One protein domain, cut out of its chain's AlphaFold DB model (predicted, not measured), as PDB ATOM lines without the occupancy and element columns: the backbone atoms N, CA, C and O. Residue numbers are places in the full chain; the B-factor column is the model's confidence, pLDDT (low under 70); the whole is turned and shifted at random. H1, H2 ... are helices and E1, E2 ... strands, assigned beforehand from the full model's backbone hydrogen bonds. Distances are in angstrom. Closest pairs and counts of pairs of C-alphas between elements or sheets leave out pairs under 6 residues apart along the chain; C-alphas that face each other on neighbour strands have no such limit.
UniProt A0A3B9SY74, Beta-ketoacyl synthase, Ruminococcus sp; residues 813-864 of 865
ATOM      1  N   THR A 813      28.395  33.047  -1.922       90.88
ATOM      2  CA  THR A 813      28.627  31.928  -1.000       90.88
ATOM      3  C   THR A 813      27.647  32.033   0.159       90.88
ATOM      4  O   THR A 813      27.562  33.078   0.800       90.88
ATOM      5  N   ALA A 814      26.902  30.962   0.420       93.25
ATOM      6  CA  ALA A 814      26.061  30.823   1.604       93.25
ATOM      7  C   ALA A 814      26.738  29.867   2.585       93.25
ATOM      8  O   ALA A 814      27.098  28.748   2.206       93.25
ATOM      9  N   PHE A 815      26.895  30.306   3.829       94.44
ATOM     10  CA  PHE A 815      27.444  29.500   4.912       94.44
ATOM     11  C   PHE A 815      26.325  28.900   5.749       94.44
ATOM     12  O   PHE A 815      25.243  29.470   5.868       94.44
ATOM     13  N   PHE A 816      26.600  27.737   6.319       95.38
ATOM     14  CA  PHE A 816      25.665  26.949   7.098       95.38
ATOM     15  C   PHE A 816      26.378  26.416   8.332       95.38
ATOM     16  O   PHE A 816      27.483  25.879   8.223       95.38
ATOM     17  N   GLY A 817      25.738  26.544   9.490       92.56
ATOM     18  CA  GLY A 817      26.258  26.066  10.761       92.56
ATOM     19  C   GLY A 817      25.134  25.573  11.656       92.56
ATOM     20  O   GLY A 817      24.119  26.252  11.790       92.56
ATOM     21  N   SER A 818      25.320  24.405  12.265       91.81
ATOM     22  CA  SER A 818      24.400  23.880  13.274       91.81
ATOM     23  C   SER A 818      25.101  22.922  14.241       91.81
ATOM     24  O   SER A 818      26.075  22.254  13.885       91.81
ATOM     25  N   ASP A 819      24.560  22.802  15.450       91.31
ATOM     26  CA  ASP A 819      24.933  21.786  16.436       91.31
ATOM     27  C   ASP A 819      24.333  20.400  16.118       91.31
ATOM     28  O   ASP A 819      24.728  19.400  16.717       91.31
ATOM     29  N   SER A 820      23.406  20.311  15.154       90.00
ATOM     30  CA  SER A 820      22.813  19.054  14.680       90.00
ATOM     31  C   SER A 820      22.906  18.920  13.162       90.00
ATOM     32  O   SER A 820      22.466  19.808  12.424       90.00
ATOM     33  N   LEU A 821      23.409  17.771  12.693       87.94
ATOM     34  CA  LEU A 821      23.575  17.472  11.269       87.94
ATOM     35  C   LEU A 821      22.242  17.585  10.504       87.94
ATOM     36  O   LEU A 821      22.221  18.185   9.433       87.94
ATOM     37  N   ASP A 822      21.130  17.127  11.097       86.88
ATOM     38  CA  ASP A 822      19.780  17.139  10.497       86.88
ATOM     39  C   ASP A 822      19.274  18.542  10.135       86.88
ATOM     40  O   ASP A 822      18.426  18.701   9.257       86.88
ATOM     41  N   THR A 823      19.815  19.566  10.796       90.44
ATOM     42  CA  THR A 823      19.393  20.967  10.640       90.44
ATOM     43  C   THR A 823      20.419  21.819   9.885       90.44
ATOM     44  O   THR A 823      20.195  23.011   9.678       90.44
ATOM     45  N   LEU A 824      21.533  21.225   9.427       92.19
ATOM     46  CA  LEU A 824      22.664  21.952   8.838       92.19
ATOM     47  C   LEU A 824      22.252  22.843   7.655       92.19
ATOM     48  O   LEU A 824      22.757  23.947   7.527       92.19
ATOM     49  N   PHE A 825      21.304  22.410   6.822       94.25
ATOM     50  CA  PHE A 825      20.864  23.147   5.629       94.25
ATOM     51  C   PHE A 825      19.481  23.811   5.782       94.25
ATOM     52  O   PHE A 825      18.789  24.020   4.782       94.25
ATOM     53  N   GLU A 826      19.027  24.108   7.006       87.81
ATOM     54  CA  GLU A 826      17.736  24.784   7.224       87.81
ATOM     55  C   GLU A 826      17.796  26.274   6.887       87.81
ATOM     56  O   GLU A 826      16.969  26.769   6.115       87.81
ATOM     57  N   HIS A 827      18.800  26.978   7.415       86.56
ATOM     58  CA  HIS A 827      18.966  28.415   7.228       86.56
ATOM     59  C   HIS A 827      20.442  28.774   7.028       86.56
ATOM     60  O   HIS A 827      21.283  28.304   7.795       86.56
ATOM     61  N   PRO A 828      20.779  29.602   6.023       89.94
ATOM     62  CA  PRO A 828      22.122  30.144   5.916       89.94
ATOM     63  C   PRO A 828      22.404  31.093   7.087       89.94
ATOM     64  O   PRO A 828      21.514  31.815   7.544       89.94
ATOM     65  N   CYS A 829      23.646  31.108   7.550       87.62
ATOM     66  CA  CYS A 829      24.142  31.997   8.593       87.62
ATOM     67  C   CYS A 829      25.348  32.805   8.093       87.62
ATOM     68  O   CYS A 829      25.812  32.633   6.961       87.62
ATOM     69  N   MET A 830      25.836  33.725   8.926       89.38
ATOM     70  CA  MET A 830      27.083  34.429   8.640       89.38
ATOM     71  C   MET A 830      28.265  33.457   8.752       89.38
ATOM     72  O   MET A 830      28.214  32.484   9.503       89.38
ATOM     73  N   GLU A 831      29.348  33.728   8.025       86.12
ATOM     74  CA  GLU A 831      30.551  32.884   8.033       86.12
ATOM     75  C   GLU A 831      31.102  32.669   9.453       86.12
ATOM     76  O   GLU A 831      31.355  31.532   9.853       86.12
ATOM     77  N   ASP A 832      31.190  33.743  10.241       85.81
ATOM     78  CA  ASP A 832      31.658  33.700  11.631       85.81
ATOM     79  C   ASP A 832      30.741  32.860  12.537       85.81
ATOM     80  O   ASP A 832      31.211  32.190  13.460       85.81
ATOM     81  N   ASP A 833      29.433  32.840  12.260       81.88
ATOM     82  CA  ASP A 833      28.484  32.010  13.006       81.88
ATOM     83  C   ASP A 833      28.695  30.530  12.664       81.88
ATOM     84  O   ASP A 833      28.775  29.698  13.567       81.88
ATOM     85  N   ALA A 834      28.869  30.192  11.379       79.69
ATOM     86  CA  ALA A 834      29.163  28.826  10.946       79.69
ATOM     87  C   ALA A 834      30.473  28.301  11.550       79.69
ATOM     88  O   ALA A 834      30.547  27.150  11.980       79.69
ATOM     89  N   GLN A 835      31.503  29.148  11.644       78.88
ATOM     90  CA  GLN A 835      32.795  28.788  12.234       78.88
ATOM     91  C   GLN A 835      32.729  28.446  13.733       78.88
ATOM     92  O   GLN A 835      33.658  27.820  14.249       78.88
ATOM     93  N   ASN A 836      31.645  28.795  14.425       81.25
ATOM     94  CA  ASN A 836      31.448  28.490  15.843       81.25
ATOM     95  C   ASN A 836      30.517  27.292  16.097       81.25
ATOM     96  O   ASN A 836      30.309  26.926  17.250       81.25
ATOM     97  N   GLN A 837      29.994  26.655  15.046       87.69
ATOM     98  CA  GLN A 837      29.079  25.512  15.141       87.69
ATOM     99  C   GLN A 837      29.810  24.172  14.967       87.69
ATOM    100  O   GLN A 837      30.923  24.124  14.423       87.69
ATOM    101  N   PHE A 838      29.209  23.074  15.432       86.94
ATOM    102  CA  PHE A 838      29.820  21.740  15.340       86.94
ATOM    103  C   PHE A 838      29.837  21.193  13.901       86.94
ATOM    104  O   PHE A 838      30.869  20.704  13.441       86.94
ATOM    105  N   TYR A 839      28.735  21.337  13.158       88.88
ATOM    106  CA  TYR A 839      28.633  20.986  11.737       88.88
ATOM    107  C   TYR A 839      28.608  22.237  10.868       88.88
ATOM    108  O   TYR A 839      27.984  23.234  11.232       88.88
ATOM    109  N   ARG A 840      29.291  22.186   9.716       92.50
ATOM    110  CA  ARG A 840      29.519  23.357   8.859       92.50
ATOM    111  C   ARG A 840      29.483  22.982   7.389       92.50
ATOM    112  O   ARG A 840      30.011  21.940   7.009       92.50
ATOM    113  N   ALA A 841      28.927  23.861   6.567       92.06
ATOM    114  CA  ALA A 841      28.980  23.744   5.116       92.06
ATOM    115  C   ALA A 841      29.010  25.125   4.453       92.06
ATOM    116  O   ALA A 841      28.549  26.115   5.019       92.06
ATOM    117  N   ALA A 842      29.532  25.180   3.231       93.00
ATOM    118  CA  ALA A 842      29.446  26.349   2.367       93.00
ATOM    119  C   ALA A 842      28.937  25.918   0.991       93.00
ATOM    120  O   ALA A 842      29.408  24.928   0.429       93.00
ATOM    121  N   ILE A 843      27.969  26.655   0.451       92.56
ATOM    122  CA  ILE A 843      27.435  26.440  -0.894       92.56
ATOM    123  C   ILE A 843      27.758  27.668  -1.731       92.56
ATOM    124  O   ILE A 843      27.325  28.774  -1.416       92.56
ATOM    125  N   VAL A 844      28.488  27.453  -2.822       90.00
ATOM    126  CA  VAL A 844      28.730  28.467  -3.851       90.00
ATOM    127  C   VAL A 844      27.629  28.366  -4.907       90.00
ATOM    128  O   VAL A 844      27.299  27.255  -5.336       90.00
ATOM    129  N   TYR A 845      27.038  29.494  -5.297       89.69
ATOM    130  CA  TYR A 845      25.881  29.541  -6.194       89.69
ATOM    131  C   TYR A 845      25.804  30.854  -6.988       89.69
ATOM    132  O   TYR A 845      26.379  31.871  -6.593       89.69
ATOM    133  N   TYR A 846      25.060  30.838  -8.097       81.19
ATOM    134  CA  TYR A 846      24.850  32.001  -8.966       81.19
ATOM    135  C   TYR A 846      23.468  32.649  -8.785       81.19
ATOM    136  O   TYR A 846      23.325  33.862  -8.940       81.19
ATOM    137  N   THR A 847      22.437  31.864  -8.453       86.88
ATOM    138  CA  THR A 847      21.060  32.351  -8.244       86.88
ATOM    139  C   THR A 847      20.434  31.753  -6.987       86.88
ATOM    140  O   THR A 847      20.768  30.641  -6.581       86.88
ATOM    141  N   ASP A 848      19.486  32.460  -6.372       86.31
ATOM    142  CA  ASP A 848      18.840  31.973  -5.144       86.31
ATOM    143  C   ASP A 848      18.054  30.663  -5.387       86.31
ATOM    144  O   ASP A 848      17.935  29.828  -4.494       86.31
ATOM    145  N   GLU A 849      17.592  30.415  -6.620       89.56
ATOM    146  CA  GLU A 849      16.980  29.138  -7.014       89.56
ATOM    147  C   GLU A 849      17.993  27.978  -7.010       89.56
ATOM    148  O   GLU A 849      17.678  26.862  -6.593       89.56
ATOM    149  N   GLU A 850      19.224  28.232  -7.456       87.50
ATOM    150  CA  GLU A 850      20.308  27.250  -7.419       87.50
ATOM    151  C   GLU A 850      20.725  26.934  -5.981       87.50
ATOM    152  O   GLU A 850      20.919  25.763  -5.646       87.50
ATOM    153  N   LEU A 851      20.801  27.955  -5.120       92.88
ATOM    154  CA  LEU A 851      21.053  27.761  -3.694       92.88
ATOM    155  C   LEU A 851      20.012  26.816  -3.083       92.88
ATOM    156  O   LEU A 851      20.388  25.840  -2.440       92.88
ATOM    157  N   LEU A 852      18.720  27.046  -3.338       92.31
ATOM    158  CA  LEU A 852      17.644  26.196  -2.816       92.31
ATOM    159  C   LEU A 852      17.759  24.740  -3.294       92.31
ATOM    160  O   LEU A 852      17.601  23.817  -2.496       92.31
ATOM    161  N   LYS A 853      18.091  24.515  -4.573       93.19
ATOM    162  CA  LYS A 853      18.309  23.159  -5.118       93.19
ATOM    163  C   LYS A 853      19.487  22.456  -4.444       93.19
ATOM    164  O   LYS A 853      19.383  21.281  -4.097       93.19
ATOM    165  N   ARG A 854      20.596  23.171  -4.238       92.62
ATOM    166  CA  ARG A 854      21.795  22.638  -3.574       92.62
ATOM    167  C   ARG A 854      21.561  22.394  -2.077       92.62
ATOM    168  O   ARG A 854      22.048  21.397  -1.556       92.62
ATOM    169  N   MET A 855      20.767  23.235  -1.409       94.25
ATOM    170  CA  MET A 855      20.328  23.011  -0.027       94.25
ATOM    171  C   MET A 855      19.480  21.740   0.095       94.25
ATOM    172  O   MET A 855      19.733  20.928   0.977       94.25
ATOM    173  N   GLU A 856      18.510  21.526  -0.799       92.69
ATOM    174  CA  GLU A 856      17.709  20.291  -0.810       92.69
ATOM    175  C   GLU A 856      18.561  19.045  -1.071       92.69
ATOM    176  O   GLU A 856      18.378  18.022  -0.413       92.69
ATOM    177  N   PHE A 857      19.541  19.132  -1.975       90.44
ATOM    178  CA  PHE A 857      20.512  18.056  -2.167       90.44
ATOM    179  C   PHE A 857      21.315  17.781  -0.885       90.44
ATOM    180  O   PHE A 857      21.407  16.633  -0.459       90.44
ATOM    181  N   GLY A 858      21.818  18.824  -0.219       88.75
ATOM    182  CA  GLY A 858      22.521  18.698   1.060       88.75
ATOM    183  C   GLY A 858      21.677  18.026   2.149       88.75
ATOM    184  O   GLY A 858      22.174  17.154   2.857       88.75
ATOM    185  N   LYS A 859      20.379  18.356   2.244       90.75
ATOM    186  CA  LYS A 859      19.446  17.701   3.182       90.75
ATOM    187  C   LYS A 859      19.288  16.204   2.907       90.75
ATOM    188  O   LYS A 859      19.192  15.434   3.857       90.75
ATOM    189  N   LYS A 860      19.268  15.785   1.637       87.44
ATOM    190  CA  LYS A 860      19.216  14.360   1.266       87.44
ATOM    191  C   LYS A 860      20.497  13.630   1.651       87.44
ATOM    192  O   LYS A 860      20.429  12.590   2.296       87.44
ATOM    193  N   VAL A 861      21.652  14.236   1.364       84.38
ATOM    194  CA  VAL A 861      22.966  13.694   1.747       84.38
ATOM    195  C   VAL A 861      23.063  13.495   3.262       84.38
ATOM    196  O   VAL A 861      23.515  12.445   3.711       84.38
ATOM    197  N   VAL A 862      22.584  14.457   4.059       85.75
ATOM    198  CA  VAL A 862      22.536  14.351   5.529       85.75
ATOM    199  C   VAL A 862      21.667  13.182   6.002       85.75
ATOM    200  O   VAL A 862      22.030  12.498   6.954       85.75
ATOM    201  N   LYS A 863      20.547  12.920   5.322       81.19
ATOM    202  CA  LYS A 863      19.638  11.805   5.630       81.19
ATOM    203  C   LYS A 863      20.114  10.450   5.091       81.19
ATOM    204  O   LYS A 863      19.487   9.438   5.393       81.19
ATOM    205  N   GLY A 864      21.204  10.422   4.319       74.94
ATOM    206  CA  GLY A 864      21.699   9.220   3.644       74.94
ATOM    207  C   GLY A 864      20.791   8.725   2.511       74.94
ATOM    208  O   GLY A 864      20.791   7.525   2.235       74.94
TER     209      GLY A 864
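Overview. This is residues 813 to 864 of the 865 residues of the protein "Beta-ketoacyl synthase" of Ruminococcus sp (UniProt A0A3B9SY74). A two-stranded antiparallel ribbon, E1 beside E2, and the long helix H2 make a V with its corner at residues 846 and 847, where the chain turns from E2 into H2. The stretch from 819 to 830 loops through the open side of this V, and the short helix H1 packs on E1. The printed part has 52 residues, with two named strands and two named helices in the order E1, H1, E2, H2, and its class is mixed, helices and strands. It is compact, with a radius of gyration of the C-alphas of 10.3 A, and flat, spanning 26 by 26 by 12 A.

Along the chain. E1, residues 813 to 818, begins at C-alpha 813 (28.627, 31.928, -1.000) and measures 16.9 A. H1, residues 831 to 834, measures 5.2 A. E2, residues 839 to 845, measures 20.1 A and begins at C-alpha 839 (28.633, 20.986, 11.737). H2, residues 848 to 863, measures 22.9 A and ends at C-alpha 863 (19.638, 11.805, 5.630).

Arrangement. E1 and E2 are antiparallel neighbours, with 162 degrees between their directions. N 816 and O 841 are 2.8 A apart and N 843 and O 814 2.9 A, both within hydrogen-bond range. The closest C-alphas of E1 and H1 are those of Gly 817 and Ala 834, 4.0 A apart. The closest C-alphas of E2 and H2 are those of Tyr 845 and Leu 851, 5.7 A apart. H1 and H2 are apart. In H2 every O i to N i+4 pair is within hydrogen-bond range; H1 is too short for such a pair.

Size, cuts and confidence. The two C-alphas farthest apart, those of Asp 832 and Gly 864, are 27.6 A apart. The printed part has no cut. The link from E1 to H1, 12 residues, is long; those from H1 to E2 and from E2 to H2 are tight. The mean pLDDT of the printed part is 88.7, and no printed residue is under 70.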